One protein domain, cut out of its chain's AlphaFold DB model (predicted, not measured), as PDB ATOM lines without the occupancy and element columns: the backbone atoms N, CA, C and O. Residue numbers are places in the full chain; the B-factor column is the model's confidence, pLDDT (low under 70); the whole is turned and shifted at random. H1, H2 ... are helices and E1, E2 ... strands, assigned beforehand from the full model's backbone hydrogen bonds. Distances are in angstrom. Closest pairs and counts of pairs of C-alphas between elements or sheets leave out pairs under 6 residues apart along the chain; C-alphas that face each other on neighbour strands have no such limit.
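What this domain is: This is residues 455 to 580 of the 581 residues of an uncharacterized protein of Pseudarthrobacter sp. BIM B-2242 (UniProt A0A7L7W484). A domain with little regular structure: one strongly twisted sheet, curled like part of a barrel, with long loops; H1 grazes it and H2 is off it. The 126 printed residues, 49 in named elements, mixed, run E1 E2 H1 E3 E4 E5 H2 E6 E7. The sheet, E2 E1 E7 E6 E5 E4 E3, is antiparallel. It is compact, radius of gyration of the C-alphas 14.7 A, spanning 38 by 32 by 24 A.

Where its parts are: E1 is residues 459 to 462, from C-alpha 459 at (244.597, 237.258, 200.812); E2 469 to 471; H1 472 to 478; E3 483 to 489, 17.8 A; E4 497 to 502, 16.3 A; E5 516 to 522, 19.6 A; H2 530 to 536; E6 558 to 562; E7 577 to 579, ending with C-alpha 579 at (245.139, 242.575, 202.602).

How they stand to each other: Hairpin E1 and E2 has N 460 and O 470 at 2.8 A. H1 only grazes the sheet with residues 472 to 477. E3 E4 E5 form a meander, antiparallel neighbours in turn: N 485 and O 500, 2.9 A; N 519 and O 499, 2.8 A. H2 is not on the sheet. E6 neighbours E5, N 560 and O 520, 2.9 A, and forms a hairpin with E7, N 577 and O 559, 2.8 A. E7 neighbours E1 at 141 degrees, N 578 and O 461, 2.9 A. In H1 and H2 every O i to N i+4 pair is within hydrogen-bond range.

The domain as a whole: The farthest C-alphas, Gly 508 and Ser 550, are 40.6 A apart. The printed part has no cut. Links E4 to E5, H2 to E6 and E6 to E7 are long. Residues 565 to 567 have pLDDT under 70.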
ATOM      1  N   ALA A 455     247.990 243.561 191.973       93.50
ATOM      2  CA  ALA A 455     246.912 244.132 192.780       93.50
ATOM      3  C   ALA A 455     245.990 243.060 193.393       93.50
ATOM      4  O   ALA A 455     245.337 243.318 194.397       93.50
ATOM      5  N   LEU A 456     245.949 241.858 192.811       95.06
ATOM      6  CA  LEU A 456     245.155 240.725 193.285       95.06
ATOM      7  C   LEU A 456     245.978 239.718 194.099       95.06
ATOM      8  O   LEU A 456     245.429 238.711 194.545       95.06
ATOM      9  N   SER A 457     247.274 239.973 194.311       92.62
ATOM     10  CA  SER A 457     248.120 239.109 195.134       92.62
ATOM     11  C   SER A 457     247.778 239.228 196.619       92.62
ATOM     12  O   SER A 457     247.296 240.266 197.096       92.62
ATOM     13  N   GLY A 458     248.047 238.145 197.348       92.62
ATOM     14  CA  GLY A 458     247.722 238.008 198.763       92.62
ATOM     15  C   GLY A 458     246.255 237.664 199.025       92.62
ATOM     16  O   GLY A 458     245.437 237.517 198.115       92.62
ATOM     17  N   LYS A 459     245.940 237.536 200.314       95.94
ATOM     18  CA  LYS A 459     244.597 237.258 200.812       95.94
ATOM     19  C   LYS A 459     243.949 238.560 201.277       95.94
ATOM     20  O   LYS A 459     244.519 239.298 202.074       95.94
ATOM     21  N   TRP A 460     242.765 238.847 200.756       97.31
ATOM     22  CA  TRP A 460     241.995 240.061 201.000       97.31
ATOM     23  C   TRP A 460     240.753 239.698 201.793       97.31
ATOM     24  O   TRP A 460     239.904 238.999 201.260       97.31
ATOM     25  N   CYS A 461     240.608 240.161 203.031       97.44
ATOM     26  CA  CYS A 461     239.466 239.813 203.880       97.44
ATOM     27  C   CYS A 461     238.683 241.054 204.305       97.44
ATOM     28  O   CYS A 461     239.259 242.123 204.524       97.44
ATOM     29  N   THR A 462     237.363 240.928 204.443       96.75
ATOM     30  CA  THR A 462     236.554 242.017 205.011       96.75
ATOM     31  C   THR A 462     236.861 242.190 206.501       96.75
ATOM     32  O   THR A 462     237.030 241.203 207.217       96.75
ATOM     33  N   ARG A 463     236.896 243.433 207.004       94.38
ATOM     34  CA  ARG A 463     237.079 243.693 208.450       94.38
ATOM     35  C   ARG A 463     235.881 243.209 209.275       94.38
ATOM     36  O   ARG A 463     236.061 242.708 210.378       94.38
ATOM     37  N   ALA A 464     234.669 243.338 208.729       90.62
ATOM     38  CA  ALA A 464     233.434 242.939 209.407       90.62
ATOM     39  C   ALA A 464     233.295 241.413 209.539       90.62
ATOM     40  O   ALA A 464     232.717 240.918 210.503       90.62
ATOM     41  N   THR A 465     233.817 240.653 208.575       90.88
ATOM     42  CA  THR A 465     233.771 239.188 208.577       90.88
ATOM     43  C   THR A 465     235.112 238.647 208.072       90.88
ATOM     44  O   THR A 465     235.260 238.390 206.874       90.88
ATOM     45  N   PRO A 466     236.107 238.462 208.962       89.25
ATOM     46  CA  PRO A 466     237.476 238.089 208.584       89.25
ATOM     47  C   PRO A 466     237.616 236.740 207.867       89.25
ATOM     48  O   PRO A 466     238.675 236.440 207.326       89.25
ATOM     49  N   THR A 467     236.569 235.914 207.856       91.56
ATOM     50  CA  THR A 467     236.511 234.659 207.093       91.56
ATOM     51  C   THR A 467     236.078 234.856 205.638       91.56
ATOM     52  O   THR A 467     236.333 233.988 204.806       91.56
ATOM     53  N   THR A 468     235.432 235.978 205.315       94.38
ATOM     54  CA  THR A 468     235.016 236.325 203.953       94.38
ATOM     55  C   THR A 468     236.186 236.984 203.245       94.38
ATOM     56  O   THR A 468     236.456 238.172 203.447       94.38
ATOM     57  N   CYS A 469     236.892 236.189 202.440       96.62
ATOM     58  CA  CYS A 469     238.112 236.621 201.777       96.62
ATOM     59  C   CYS A 469     238.133 236.289 200.287       96.62
ATOM     60  O   CYS A 469     237.649 235.241 199.858       96.62
ATOM     61  N   PHE A 470     238.791 237.149 199.521       97.00
ATOM     62  CA  PHE A 470     239.278 236.868 198.182       97.00
ATOM     63  C   PHE A 470     240.768 236.516 198.250       97.00
ATOM     64  O   PHE A 470     241.562 237.252 198.828       97.00
ATOM     65  N   ASP A 471     241.156 235.400 197.648       96.94
ATOM     66  CA  ASP A 471     242.551 234.978 197.536       96.94
ATOM     67  C   ASP A 471     242.794 234.547 196.091       96.94
ATOM     68  O   ASP A 471     242.245 233.543 195.627       96.94
ATOM     69  N   GLY A 472     243.577 235.344 195.360       95.00
ATOM     70  CA  GLY A 472     243.857 235.085 193.952       95.00
ATOM     71  C   GLY A 472     244.632 233.782 193.733       95.00
ATOM     72  O   GLY A 472     244.426 233.118 192.716       95.00
ATOM     73  N   ALA A 473     245.489 233.386 194.680       95.31
ATOM     74  CA  ALA A 473     246.283 232.167 194.573       95.31
ATOM     75  C   ALA A 473     245.398 230.935 194.780       95.31
ATOM     76  O   ALA A 473     245.463 229.987 193.997       95.31
ATOM     77  N   GLU A 474     244.511 230.977 195.776       96.50
ATOM     78  CA  GLU A 474     243.528 229.914 195.991       96.50
ATOM     79  C   GLU A 474     242.524 229.838 194.831       96.50
ATOM     80  O   GLU A 474     242.198 228.745 194.369       96.50
ATOM     81  N   LEU A 475     242.083 230.978 194.282       96.31
ATOM     82  CA  LEU A 475     241.246 231.002 193.078       96.31
ATOM     83  C   LEU A 475     241.955 230.333 191.894       96.31
ATOM     84  O   LEU A 475     241.368 229.458 191.262       96.31
ATOM     85  N   LYS A 476     243.217 230.689 191.623       95.38
ATOM     86  CA  LYS A 476     244.019 230.084 190.548       95.38
ATOM     87  C   LYS A 476     244.249 228.589 190.774       95.38
ATOM     88  O   LYS A 476     244.254 227.825 189.817       95.38
ATOM     89  N   LYS A 477     244.392 228.150 192.026       96.00
ATOM     90  CA  LYS A 477     244.525 226.732 192.382       96.00
ATOM     91  C   LYS A 477     243.237 225.943 192.125       96.00
ATOM     92  O   LYS A 477     243.306 224.852 191.568       96.00
ATOM     93  N   ARG A 478     242.074 226.480 192.513       96.75
ATOM     94  CA  ARG A 478     240.761 225.844 192.272       96.75
ATOM     95  C   ARG A 478     240.343 225.903 190.807       96.75
ATOM     96  O   ARG A 478     239.668 225.000 190.325       96.75
ATOM     97  N   THR A 479     240.751 226.957 190.114       95.81
ATOM     98  CA  THR A 479     240.391 227.237 188.727       95.81
ATOM     99  C   THR A 479     241.655 227.578 187.934       95.81
ATOM    100  O   THR A 479     241.925 228.751 187.673       95.81
ATOM    101  N   PRO A 480     242.456 226.573 187.524       95.62
ATOM    102  CA  PRO A 480     243.726 226.806 186.827       95.62
ATOM    103  C   PRO A 480     243.595 227.633 185.542       95.62
ATOM    104  O   PRO A 480     244.522 228.355 185.169       95.62
ATOM    105  N   THR A 481     242.430 227.581 184.896       93.88
ATOM    106  CA  THR A 481     242.086 228.323 183.676       93.88
ATOM    107  C   THR A 481     241.689 229.777 183.913       93.88
ATOM    108  O   THR A 481     241.485 230.486 182.935       93.88
ATOM    109  N   VAL A 482     241.584 230.247 185.166       96.62
ATOM    110  CA  VAL A 482     241.180 231.636 185.424       96.62
ATOM    111  C   VAL A 482     242.170 232.606 184.786       96.62
ATOM    112  O   VAL A 482     243.388 232.469 184.962       96.62
ATOM    113  N   GLN A 483     241.650 233.585 184.057       94.38
ATOM    114  CA  GLN A 483     242.445 234.619 183.404       94.38
ATOM    115  C   GLN A 483     241.783 235.988 183.516       94.38
ATOM    116  O   GLN A 483     240.577 236.105 183.732       94.38
ATOM    117  N   VAL A 484     242.591 237.036 183.386       95.88
ATOM    118  CA  VAL A 484     242.097 238.410 183.315       95.88
ATOM    119  C   VAL A 484     241.541 238.644 181.918       95.88
ATOM    120  O   VAL A 484     242.295 238.664 180.952       95.88
ATOM    121  N   GLU A 485     240.232 238.836 181.818       92.88
ATOM    122  CA  GLU A 485     239.571 239.189 180.561       92.88
ATOM    123  C   GLU A 485     239.712 240.687 180.280       92.88
ATOM    124  O   GLU A 485     240.082 241.104 179.186       92.88
ATOM    125  N   THR A 486     239.486 241.513 181.304       92.31
ATOM    126  CA  THR A 486     239.682 242.963 181.221       92.31
ATOM    127  C   THR A 486     240.364 243.482 182.476       92.31
ATOM    128  O   THR A 486     239.971 243.120 183.586       92.31
ATOM    129  N   ALA A 487     241.328 244.382 182.305       95.19
ATOM    130  CA  ALA A 487     241.917 245.178 183.375       95.19
ATOM    131  C   ALA A 487     242.039 246.626 182.906       95.19
ATOM    132  O   ALA A 487     242.643 246.895 181.869       95.19
ATOM    133  N   GLY A 488     241.488 247.565 183.665       90.50
ATOM    134  CA  GLY A 488     241.585 248.974 183.306       90.50
ATOM    135  C   GLY A 488     241.125 249.905 184.418       90.50
ATOM    136  O   GLY A 488     240.552 249.444 185.405       90.50
ATOM    137  N   PRO A 489     241.371 251.216 184.280       91.38
ATOM    138  CA  PRO A 489     240.827 252.207 185.197       91.38
ATOM    139  C   PRO A 489     239.305 252.077 185.299       91.38
ATOM    140  O   PRO A 489     238.621 251.906 184.288       91.38
ATOM    141  N   SER A 490     238.772 252.171 186.514       90.00
ATOM    142  CA  SER A 490     237.331 252.136 186.752       90.00
ATOM    143  C   SER A 490     236.668 253.351 186.096       90.00
ATOM    144  O   SER A 490     236.925 254.487 186.486       90.00
ATOM    145  N   ASP A 491     235.718 253.118 185.189       78.06
ATOM    146  CA  ASP A 491     234.889 254.166 184.563       78.06
ATOM    147  C   ASP A 491     234.046 254.945 185.588       78.06
ATOM    148  O   ASP A 491     233.669 256.094 185.381       78.06
ATOM    149  N   ARG A 492     233.755 254.287 186.710       82.12
ATOM    150  CA  ARG A 492     232.877 254.768 187.775       82.12
ATOM    151  C   ARG A 492     233.594 255.445 188.944       82.12
ATOM    152  O   ARG A 492     232.958 256.206 189.659       82.12
ATOM    153  N   VAL A 493     234.877 255.176 189.178       86.88
ATOM    154  CA  VAL A 493     235.588 255.621 190.387       86.88
ATOM    155  C   VAL A 493     236.976 256.107 189.999       86.88
ATOM    156  O   VAL A 493     237.858 255.278 189.761       86.88
ATOM    157  N   PRO A 494     237.194 257.432 189.947       85.81
ATOM    158  CA  PRO A 494     238.501 257.994 189.641       85.81
ATOM    159  C   PRO A 494     239.589 257.428 190.562       85.81
ATOM    160  O   PRO A 494     239.443 257.445 191.782       85.81
ATOM    161  N   GLY A 495     240.672 256.920 189.968       87.44
ATOM    162  CA  GLY A 495     241.815 256.339 190.684       87.44
ATOM    163  C   GLY A 495     241.709 254.843 191.012       87.44
ATOM    164  O   GLY A 495     242.721 254.242 191.359       87.44
ATOM    165  N   ALA A 496     240.537 254.216 190.866       94.94
ATOM    166  CA  ALA A 496     240.380 252.770 191.046       94.94
ATOM    167  C   ALA A 496     240.649 251.989 189.745       94.94
ATOM    168  O   ALA A 496     240.614 252.548 188.648       94.94
ATOM    169  N   MET A 497     240.867 250.677 189.865       95.94
ATOM    170  CA  MET A 497     241.037 249.736 188.751       95.94
ATOM    171  C   MET A 497     239.948 248.662 188.800       95.94
ATOM    172  O   MET A 497     239.744 248.045 189.843       95.94
ATOM    173  N   ASP A 498     239.279 248.418 187.676       96.56
ATOM    174  CA  ASP A 498     238.321 247.328 187.506       96.56
ATOM    175  C   ASP A 498     238.991 246.128 186.829       96.56
ATOM    176  O   ASP A 498     239.737 246.271 185.855       96.56
ATOM    177  N   TYR A 499     238.691 244.937 187.346       96.81
ATOM    178  CA  TYR A 499     239.110 243.662 186.779       96.81
ATOM    179  C   TYR A 499     237.895 242.777 186.522       96.81
ATOM    180  O   TYR A 499     237.017 242.651 187.377       96.81
ATOM    181  N   THR A 500     237.898 242.107 185.376       96.75
ATOM    182  CA  THR A 500     236.996 240.989 185.089       96.75
ATOM    183  C   THR A 500     237.854 239.744 184.981       96.75
ATOM    184  O   THR A 500     238.725 239.660 184.114       96.75
ATOM    185  N   LEU A 501     237.653 238.807 185.903       96.94
ATOM    186  CA  LEU A 501     238.312 237.510 185.876       96.94
ATOM    187  C   LEU A 501     237.359 236.494 185.269       96.94
ATOM    188  O   LEU A 501     236.311 236.211 185.844       96.94
ATOM    189  N   CYS A 502     237.755 235.929 184.143       96.31
ATOM    190  CA  CYS A 502     237.037 234.861 183.482       96.31
ATOM    191  C   CYS A 502     237.434 233.539 184.146       96.31
ATOM    192  O   CYS A 502     238.588 233.120 184.047       96.31
ATOM    193  N   VAL A 503     236.514 232.925 184.902       96.00
ATOM    194  CA  VAL A 503     236.790 231.680 185.641       96.00
ATOM    195  C   VAL A 503     236.622 230.447 184.760       96.00
ATOM    196  O   VAL A 503     237.383 229.489 184.894       96.00
ATOM    197  N   GLN A 504     235.684 230.474 183.818       93.69
ATOM    198  CA  GLN A 504     235.435 229.361 182.910       93.69
ATOM    199  C   GLN A 504     235.066 229.872 181.520       93.69
ATOM    200  O   GLN A 504     233.975 230.390 181.324       93.69
ATOM    201  N   MET A 505     235.964 229.670 180.557       88.75
ATOM    202  CA  MET A 505     235.737 230.014 179.151       88.75
ATOM    203  C   MET A 505     234.534 229.228 178.615       88.75
ATOM    204  O   MET A 505     234.619 228.016 178.409       88.75
ATOM    205  N   ASP A 506     233.411 229.903 178.416       89.88
ATOM    206  CA  ASP A 506     232.160 229.320 177.922       89.88
ATOM    207  C   ASP A 506     231.638 230.028 176.657       89.88
ATOM    208  O   ASP A 506     230.675 229.559 176.051       89.88
ATOM    209  N   LEU A 507     232.320 231.089 176.200       87.44
ATOM    210  CA  LEU A 507     232.048 231.820 174.957       87.44
ATOM    211  C   LEU A 507     233.285 231.895 174.044       87.44
ATOM    212  O   LEU A 507     233.563 232.926 173.440       87.44
ATOM    213  N   GLY A 508     234.044 230.803 173.939       87.75
ATOM    214  CA  GLY A 508     235.249 230.755 173.104       87.75
ATOM    215  C   GLY A 508     236.448 231.397 173.796       87.75
ATOM    216  O   GLY A 508     237.071 230.752 174.635       87.75
ATOM    217  N   ASP A 509     236.778 232.637 173.434       85.75
ATOM    218  CA  ASP A 509     237.860 233.450 174.008       85.75
ATOM    219  C   ASP A 509     237.394 234.414 175.124       85.75
ATOM    220  O   ASP A 509     238.204 235.158 175.679       85.75
ATOM    221  N   HIS A 510     236.124 234.310 175.531       88.31
ATOM    222  CA  HIS A 510     235.489 235.115 176.581       88.31
ATOM    223  C   HIS A 510     234.675 234.270 177.578       88.31
ATOM    224  O   HIS A 510     234.393 233.089 177.338       88.31
ATOM    225  N   CYS A 511     234.272 234.892 178.694       92.38
ATOM    226  CA  CYS A 511     233.351 234.310 179.675       92.38
ATOM    227  C   CYS A 511     231.978 234.990 179.644       92.38
ATOM    228  O   CYS A 511     231.865 236.210 179.515       92.38
ATOM    229  N   THR A 512     230.913 234.224 179.877       92.19
ATOM    230  CA  THR A 512     229.619 234.780 180.270       92.19
ATOM    231  C   THR A 512     229.741 235.503 181.608       92.19
ATOM    232  O   THR A 512     230.606 235.228 182.435       92.19
ATOM    233  N   THR A 513     228.785 236.385 181.889       89.31
ATOM    234  CA  THR A 513     228.675 237.068 183.183       89.31
ATOM    235  C   THR A 513     228.540 236.092 184.366       89.31
ATOM    236  O   THR A 513     228.959 236.416 185.475       89.31
ATOM    237  N   ALA A 514     227.967 234.899 184.151       91.50
ATOM    238  CA  ALA A 514     227.864 233.848 185.168       91.50
ATOM    239  C   ALA A 514     229.213 233.158 185.443       91.50
ATOM    240  O   ALA A 514     229.452 232.699 186.559       91.50
ATOM    241  N   SER A 515     230.097 233.151 184.448       94.50
ATOM    242  CA  SER A 515     231.449 232.593 184.500       94.50
ATOM    243  C   SER A 515     232.523 233.661 184.751       94.50
ATOM    244  O   SER A 515     233.705 233.419 184.499       94.50
ATOM    245  N   SER A 516     232.138 234.827 185.288       95.75
ATOM    246  CA  SER A 516     233.043 235.949 185.555       95.75
ATOM    247  C   SER A 516     232.973 236.440 187.001       95.75
ATOM    248  O   SER A 516     231.905 236.541 187.606       95.75
ATOM    249  N   ILE A 517     234.133 236.800 187.557       96.12
ATOM    250  CA  ILE A 517     234.261 237.521 188.827       96.12
ATOM    251  C   ILE A 517     234.641 238.965 188.513       96.12
ATOM    252  O   ILE A 517     235.674 239.228 187.898       96.12
ATOM    253  N   TYR A 518     233.832 239.903 188.989       96.06
ATOM    254  CA  TYR A 518     234.091 241.331 188.852       96.06
ATOM    255  C   TYR A 518     234.749 241.850 190.124       96.06
ATOM    256  O   TYR A 518     234.201 241.717 191.216       96.06
ATOM    257  N   LEU A 519     235.919 242.460 189.993       97.38
ATOM    258  CA  LEU A 519     236.659 243.037 191.107       97.38
ATOM    259  C   LEU A 519     236.895 244.519 190.856       97.38
ATOM    260  O   LEU A 519     237.076 244.944 189.716       97.38
ATOM    261  N   ARG A 520     236.947 245.299 191.933       97.06
ATOM    262  CA  ARG A 520     237.443 246.675 191.893       97.06
ATOM    263  C   ARG A 520     238.491 246.876 192.969       97.06
ATOM    264  O   ARG A 520     238.220 246.682 194.154       97.06
ATOM    265  N   TYR A 521     239.680 247.265 192.541       97.81
ATOM    266  CA  TYR A 521     240.806 247.597 193.396       97.81
ATOM    267  C   TYR A 521     240.908 249.106 193.571       97.81
ATOM    268  O   TYR A 521     240.859 249.866 192.605       97.81
ATOM    269  N   PHE A 522     241.101 249.532 194.810       97.38
ATOM    270  CA  PHE A 522     241.312 250.916 195.185       97.38
ATOM    271  C   PHE A 522     242.722 251.034 195.773       97.38
ATOM    272  O   PHE A 522     242.966 250.517 196.868       97.38
ATOM    273  N   PRO A 523     243.654 251.714 195.087       96.31
ATOM    274  CA  PRO A 523     244.915 252.116 195.691       96.31
ATOM    275  C   PRO A 523     244.693 252.961 196.952       96.31
ATOM    276  O   PRO A 523     243.684 253.670 197.065       96.31
ATOM    277  N   ALA A 524     245.668 252.947 197.866       95.44
ATOM    278  CA  ALA A 524     245.694 253.883 198.987       95.44
ATOM    279  C   ALA A 524     245.578 255.334 198.480       95.44
ATOM    280  O   ALA A 524     246.163 255.704 197.464       95.44
ATOM    281  N   GLY A 525     244.790 256.143 199.177       91.81
ATOM    282  CA  GLY A 525     244.412 257.509 198.825       91.81
ATOM    283  C   GLY A 525     243.144 257.621 197.971       91.81
ATOM    284  O   GLY A 525     242.572 258.704 197.888       91.81
ATOM    285  N   THR A 526     242.657 256.531 197.370       93.50
ATOM    286  CA  THR A 526     241.470 256.581 196.496       93.50
ATOM    287  C   THR A 526     240.193 256.683 197.337       93.50
ATOM    288  O   THR A 526     239.917 255.740 198.084       93.50
ATOM    289  N   PRO A 527     239.385 257.755 197.238       93.38
ATOM    290  CA  PRO A 527     238.140 257.878 197.995       93.38
ATOM    291  C   PRO A 527     237.036 256.972 197.425       93.38
ATOM    292  O   PRO A 527     237.074 256.568 196.265       93.38
ATOM    293  N   TRP A 528     236.024 256.667 198.235       94.19
ATOM    294  CA  TRP A 528     234.787 256.021 197.791       94.19
ATOM    295  C   TRP A 528     233.600 256.639 198.524       94.19
ATOM    296  O   TRP A 528     233.689 256.909 199.718       94.19
ATOM    297  N   ASN A 529     232.522 256.911 197.791       93.06
ATOM    298  CA  ASN A 529     231.252 257.357 198.348       93.06
ATOM    299  C   ASN A 529     230.134 256.910 197.406       93.06
ATOM    300  O   ASN A 529     230.033 257.406 196.280       93.06
ATOM    301  N   CYS A 530     229.324 255.964 197.864       89.94
ATOM    302  CA  CYS A 530     228.339 255.301 197.030       89.94
ATOM    303  C   CYS A 530     227.220 256.251 196.571       89.94
ATOM    304  O   CYS A 530     226.888 256.303 195.385       89.94
ATOM    305  N   ALA A 531     226.690 257.074 197.481       86.56
ATOM    306  CA  ALA A 531     225.640 258.046 197.171       86.56
ATOM    307  C   ALA A 531     226.110 259.129 196.181       86.56
ATOM    308  O   ALA A 531     225.417 259.455 195.215       86.56
ATOM    309  N   ARG A 532     227.324 259.661 196.376       84.44
ATOM    310  CA  ARG A 532     227.931 260.648 195.471       84.44
ATOM    311  C   ARG A 532     228.186 260.050 194.092       84.44
ATOM    312  O   ARG A 532     228.007 260.737 193.088       84.44
ATOM    313  N   TRP A 533     228.596 258.785 194.040       83.62
ATOM    314  CA  TRP A 533     228.760 258.069 192.784       83.62
ATOM    315  C   TRP A 533     227.428 257.909 192.040       83.62
ATOM    316  O   TRP A 533     227.356 258.235 190.853       83.62
ATOM    317  N   LEU A 534     226.368 257.479 192.733       83.88
ATOM    318  CA  LEU A 534     225.027 257.351 192.159       83.88
ATOM    319  C   LEU A 534     224.570 258.657 191.505       83.88
ATOM    320  O   LEU A 534     224.199 258.646 190.329       83.88
ATOM    321  N   ALA A 535     224.707 259.780 192.217       81.31
ATOM    322  CA  ALA A 535     224.353 261.107 191.716       81.31
ATOM    323  C   ALA A 535     225.136 261.510 190.450       81.31
ATOM    324  O   ALA A 535     224.574 262.116 189.542       81.31
ATOM    325  N   ALA A 536     226.421 261.152 190.361       76.00
ATOM    326  CA  ALA A 536     227.266 261.472 189.208       76.00
ATOM    327  C   ALA A 536     227.043 260.542 188.001       76.00
ATOM    328  O   ALA A 536     227.350 260.913 186.871       76.00
ATOM    329  N   SER A 537     226.527 259.330 188.223       74.44
ATOM    330  CA  SER A 537     226.375 258.316 187.173       74.44
ATOM    331  C   SER A 537     225.259 258.616 186.163       74.44
ATOM    332  O   SER A 537     225.207 257.972 185.117       74.44
ATOM    333  N   GLY A 538     224.343 259.541 186.482       72.44
ATOM    334  CA  GLY A 538     223.154 259.833 185.670       72.44
ATOM    335  C   GLY A 538     222.151 258.674 185.583       72.44
ATOM    336  O   GLY A 538     221.191 258.750 184.820       72.44
ATOM    337  N   THR A 539     222.366 257.598 186.345       70.81
ATOM    338  CA  THR A 539     221.499 256.416 186.353       70.81
ATOM    339  C   THR A 539     220.377 256.638 187.373       70.81
ATOM    340  O   THR A 539     220.686 256.996 188.510       70.81
ATOM    341  N   PRO A 540     219.094 256.412 187.032       70.06
ATOM    342  CA  PRO A 540     217.957 256.657 187.922       70.06
ATOM    343  C   PRO A 540     217.790 255.538 188.966       70.06
ATOM    344  O   PRO A 540     216.718 254.955 189.100       70.06
ATOM    345  N   LEU A 541     218.860 255.189 189.684       77.50
ATOM    346  CA  LEU A 541     218.775 254.267 190.814       77.50
ATOM    347  C   LEU A 541     218.460 255.075 192.087       77.50
ATOM    348  O   LEU A 541     219.137 256.070 192.350       77.50
ATOM    349  N   PRO A 542     217.442 254.678 192.871       76.25
ATOM    350  CA  PRO A 542     216.903 255.484 193.964       76.25
ATOM    351  C   PRO A 542     217.819 255.541 195.192       76.25
ATOM    352  O   PRO A 542     217.780 256.526 195.925       76.25
ATOM    353  N   SER A 543     218.638 254.509 195.432       85.12
ATOM    354  CA  SER A 543     219.518 254.435 196.602       85.12
ATOM    355  C   SER A 543     220.697 253.470 196.415       85.12
ATOM    356  O   SER A 543     220.740 252.661 195.478       85.12
ATOM    357  N   CYS A 544     221.671 253.599 197.323       86.19
ATOM    358  CA  CYS A 544     222.760 252.652 197.528       86.19
ATOM    359  C   CYS A 544     222.474 251.843 198.791       86.19
ATOM    360  O   CYS A 544     222.509 252.399 199.888       86.19
ATOM    361  N   GLU A 545     222.158 250.560 198.642       89.12
ATOM    362  CA  GLU A 545     221.735 249.719 199.761       89.12
ATOM    363  C   GLU A 545     222.293 248.298 199.624       89.12
ATOM    364  O   GLU A 545     221.941 247.606 198.670       89.12
ATOM    365  N   PRO A 546     223.119 247.823 200.573       90.19
ATOM    366  CA  PRO A 546     223.740 248.588 201.663       90.19
ATOM    367  C   PRO A 546     224.736 249.640 201.136       90.19
ATOM    368  O   PRO A 546     225.284 249.477 200.051       90.19
ATOM    369  N   ASP A 547     224.995 250.688 201.922       92.44
ATOM    370  CA  ASP A 547     226.055 251.673 201.663       92.44
ATOM    371  C   ASP A 547     227.266 251.375 202.563       92.44
ATOM    372  O   ASP A 547     227.186 251.507 203.788       92.44
ATOM    373  N   TYR A 548     228.393 250.968 201.968       95.25
ATOM    374  CA  TYR A 548     229.630 250.678 202.699       95.25
ATOM    375  C   TYR A 548     230.605 251.854 202.713       95.25
ATOM    376  O   TYR A 548     231.736 251.684 203.165       95.25
ATOM    377  N   THR A 549     230.201 253.056 202.287       94.69
ATOM    378  CA  THR A 549     231.059 254.252 202.210       94.69
ATOM    379  C   THR A 549     231.938 254.440 203.450       94.69
ATOM    380  O   THR A 549     233.148 254.609 203.320       94.69
ATOM    381  N   SER A 550     231.369 254.347 204.655       96.00
ATOM    382  CA  SER A 550     232.110 254.527 205.912       96.00
ATOM    383  C   SER A 550     233.063 253.378 206.257       96.00
ATOM    384  O   SER A 550     233.957 253.556 207.079       96.00
ATOM    385  N   ALA A 551     232.884 252.199 205.660       96.00
ATOM    386  CA  ALA A 551     233.765 251.049 205.845       96.00
ATOM    387  C   ALA A 551     235.002 251.100 204.931       96.00
ATOM    388  O   ALA A 551     235.968 250.371 205.176       96.00
ATOM    389  N   HIS A 552     234.982 251.928 203.878       96.69
ATOM    390  CA  HIS A 552     236.125 252.144 202.993       96.69
ATOM    391  C   HIS A 552     237.117 253.116 203.637       96.69
ATOM    392  O   HIS A 552     236.953 254.328 203.581       96.69
ATOM    393  N   ASP A 553     238.184 252.561 204.196       96.50
ATOM    394  CA  ASP A 553     239.349 253.268 204.700       96.50
ATOM    395  C   ASP A 553     240.263 253.629 203.518       96.50
ATOM    396  O   ASP A 553     240.862 252.740 202.902       96.50
ATOM    397  N   PRO A 554     240.353 254.913 203.133       95.12
ATOM    398  CA  PRO A 554     241.165 255.311 201.999       95.12
ATOM    399  C   PRO A 554     242.661 255.269 202.320       95.12
ATOM    400  O   PRO A 554     243.451 255.387 201.395       95.12
ATOM    401  N   SER A 555     243.085 255.120 203.580       95.38
ATOM    402  CA  SER A 555     244.513 255.106 203.926       95.38
ATOM    403  C   SER A 555     245.227 253.815 203.508       95.38
ATOM    404  O   SER A 555     246.454 253.794 203.387       95.38
ATOM    405  N   GLU A 556     244.461 252.764 203.211       95.50
ATOM    406  CA  GLU A 556     244.957 251.448 202.828       95.50
ATOM    407  C   GLU A 556     244.463 251.041 201.430       95.50
ATOM    408  O   GLU A 556     243.365 251.426 201.004       95.50
ATOM    409  N   PRO A 557     245.244 250.228 200.694       96.69
ATOM    410  CA  PRO A 557     244.733 249.541 199.521       96.69
ATOM    411  C   PRO A 557     243.591 248.606 199.910       96.69
ATOM    412  O   PRO A 557     243.666 247.902 200.919       96.69
ATOM    413  N   ARG A 558     242.550 248.557 199.084       97.69
ATOM    414  CA  ARG A 558     241.370 247.723 199.335       97.69
ATOM    415  C   ARG A 558     240.799 247.162 198.046       97.69
ATOM    416  O   ARG A 558     240.952 247.746 196.975       97.69
ATOM    417  N   LEU A 559     240.124 246.031 198.160       97.94
ATOM    418  CA  LEU A 559     239.501 245.307 197.060       97.94
ATOM    419  C   LEU A 559     238.022 245.091 197.378       97.94
ATOM    420  O   LEU A 559     237.682 244.783 198.515       97.94
ATOM    421  N   ILE A 560     237.141 245.194 196.389       97.12
ATOM    422  CA  ILE A 560     235.765 244.693 196.499       97.12
ATOM    423  C   ILE A 560     235.509 243.634 195.436       97.12
ATOM    424  O   ILE A 560     236.011 243.743 194.313       97.12
ATOM    425  N   VAL A 561     234.690 242.640 195.780       96.19
ATOM    426  CA  VAL A 561     234.030 241.787 194.789       96.19
ATOM    427  C   VAL A 561     232.723 242.462 194.431       96.19
ATOM    428  O   VAL A 561     231.872 242.644 195.295       96.19
ATOM    429  N   ARG A 562     232.570 242.859 193.172       93.12
ATOM    430  CA  ARG A 562     231.347 243.493 192.697       93.12
ATOM    431  C   ARG A 562     230.286 242.417 192.461       93.12
ATOM    432  O   ARG A 562     230.577 241.430 191.782       93.12
ATOM    433  N   PRO A 563     229.055 242.595 192.964       87.75
ATOM    434  CA  PRO A 563     227.967 241.696 192.638       87.75
ATOM    435  C   PRO A 563     227.698 241.768 191.138       87.75
ATOM    436  O   PRO A 563     227.750 242.837 190.529       87.75
ATOM    437  N   ASN A 564     227.394 240.624 190.538       79.44
ATOM    438  CA  ASN A 564     226.912 240.579 189.170       79.44
ATOM    439  C   ASN A 564     225.536 241.283 189.121       79.44
ATOM    440  O   ASN A 564     224.547 240.770 189.636       79.44
ATOM    441  N   HIS A 565     225.495 242.505 188.585       61.16
ATOM    442  CA  HIS A 565     224.416 243.486 188.780       61.16
ATOM    443  C   HIS A 565     223.096 243.193 188.034       61.16
ATOM    444  O   HIS A 565     222.394 244.125 187.655       61.16
ATOM    445  N   GLN A 566     222.726 241.937 187.790       53.88
ATOM    446  CA  GLN A 566     221.578 241.640 186.929       53.88
ATOM    447  C   GLN A 566     220.187 241.735 187.587       53.88
ATOM    448  O   GLN A 566     219.216 241.521 186.870       53.88
ATOM    449  N   GLN A 567     220.021 242.018 188.894       53.47
ATOM    450  CA  GLN A 567     218.716 241.730 189.538       53.47
ATOM    451  C   GLN A 567     218.176 242.679 190.635       53.47
ATOM    452  O   GLN A 567     217.176 242.323 191.251       53.47
ATOM    453  N   ALA A 568     218.732 243.874 190.888       71.06
ATOM    454  CA  ALA A 568     218.203 244.757 191.948       71.06
ATOM    455  C   ALA A 568     217.778 246.153 191.441       71.06
ATOM    456  O   ALA A 568     218.469 246.726 190.599       71.06
ATOM    457  N   PRO A 569     216.673 246.730 191.967       81.06
ATOM    458  CA  PRO A 569     216.258 248.105 191.672       81.06
ATOM    459  C   PRO A 569     217.147 249.160 192.353       81.06
ATOM    460  O   PRO A 569     216.987 250.346 192.088       81.06
ATOM    461  N   THR A 570     218.069 248.747 193.224       84.50
ATOM    462  CA  THR A 570     219.036 249.591 193.936       84.50
ATOM    463  C   THR A 570     220.464 249.205 193.557       84.50
ATOM    464  O   THR A 570     220.732 248.091 193.098       84.50
ATOM    465  N   TYR A 571     221.407 250.131 193.739       85.19
ATOM    466  CA  TYR A 571     222.818 249.784 193.611       85.19
ATOM    467  C   TYR A 571     223.290 249.071 194.880       85.19
ATOM    468  O   TYR A 571     223.158 249.606 195.979       85.19
ATOM    469  N   LEU A 572     223.863 247.881 194.710       88.62
ATOM    470  CA  LEU A 572     224.435 247.095 195.800       88.62
ATOM    471  C   LEU A 572     225.929 247.429 195.938       88.62
ATOM    472  O   LEU A 572     226.733 246.991 195.106       88.62
ATOM    473  N   ASP A 573     226.299 248.195 196.970       91.06
ATOM    474  CA  ASP A 573     227.706 248.354 197.355       91.06
ATOM    475  C   ASP A 573     228.241 247.058 197.980       91.06
ATOM    476  O   ASP A 573     227.493 246.144 198.337       91.06
ATOM    477  N   SER A 574     229.559 246.942 198.094       94.31
ATOM    478  CA  SER A 574     230.225 245.746 198.609       94.31
ATOM    479  C   SER A 574     231.205 246.092 199.719       94.31
ATOM    480  O   SER A 574     231.908 247.094 199.621       94.31
ATOM    481  N   PRO A 575     231.302 245.259 200.768       96.81
ATOM    482  CA  PRO A 575     232.218 245.528 201.859       96.81
ATOM    483  C   PRO A 575     233.669 245.504 201.348       96.81
ATOM    484  O   PRO A 575     234.053 244.567 200.636       96.81
ATOM    485  N   PRO A 576     234.505 246.486 201.722       97.75
ATOM    486  CA  PRO A 576     235.913 246.482 201.361       97.75
ATOM    487  C   PRO A 576     236.652 245.345 202.056       97.75
ATOM    488  O   PRO A 576     236.506 245.101 203.258       97.75
ATOM    489  N   MET A 577     237.492 244.677 201.279       98.25
ATOM    490  CA  MET A 577     238.462 243.706 201.743       98.25
ATOM    491  C   MET A 577     239.841 244.356 201.798       98.25
ATOM    492  O   MET A 577     240.242 245.063 200.873       98.25
ATOM    493  N   TYR A 578     240.578 244.073 202.864       97.25
ATOM    494  CA  TYR A 578     241.934 244.562 203.088       97.25
ATOM    495  C   TYR A 578     242.891 243.383 203.097       97.25
ATOM    496  O   TYR A 578     242.516 242.268 203.473       97.25
ATOM    497  N   ARG A 579     244.122 243.619 202.651       94.81
ATOM    498  CA  ARG A 579     245.139 242.575 202.602       94.81
ATOM    499  C   ARG A 579     245.484 242.147 204.032       94.81
ATOM    500  O   ARG A 579     245.864 242.983 204.847       94.81
ATOM    501  N   THR A 580     245.334 240.863 204.343       88.06
ATOM    502  CA  THR A 580     245.779 240.310 205.627       88.06
ATOM    503  C   THR A 580     247.296 240.190 205.607       88.06
ATOM    504  O   THR A 580     247.841 239.707 204.611       88.06
TER     505      THR A 580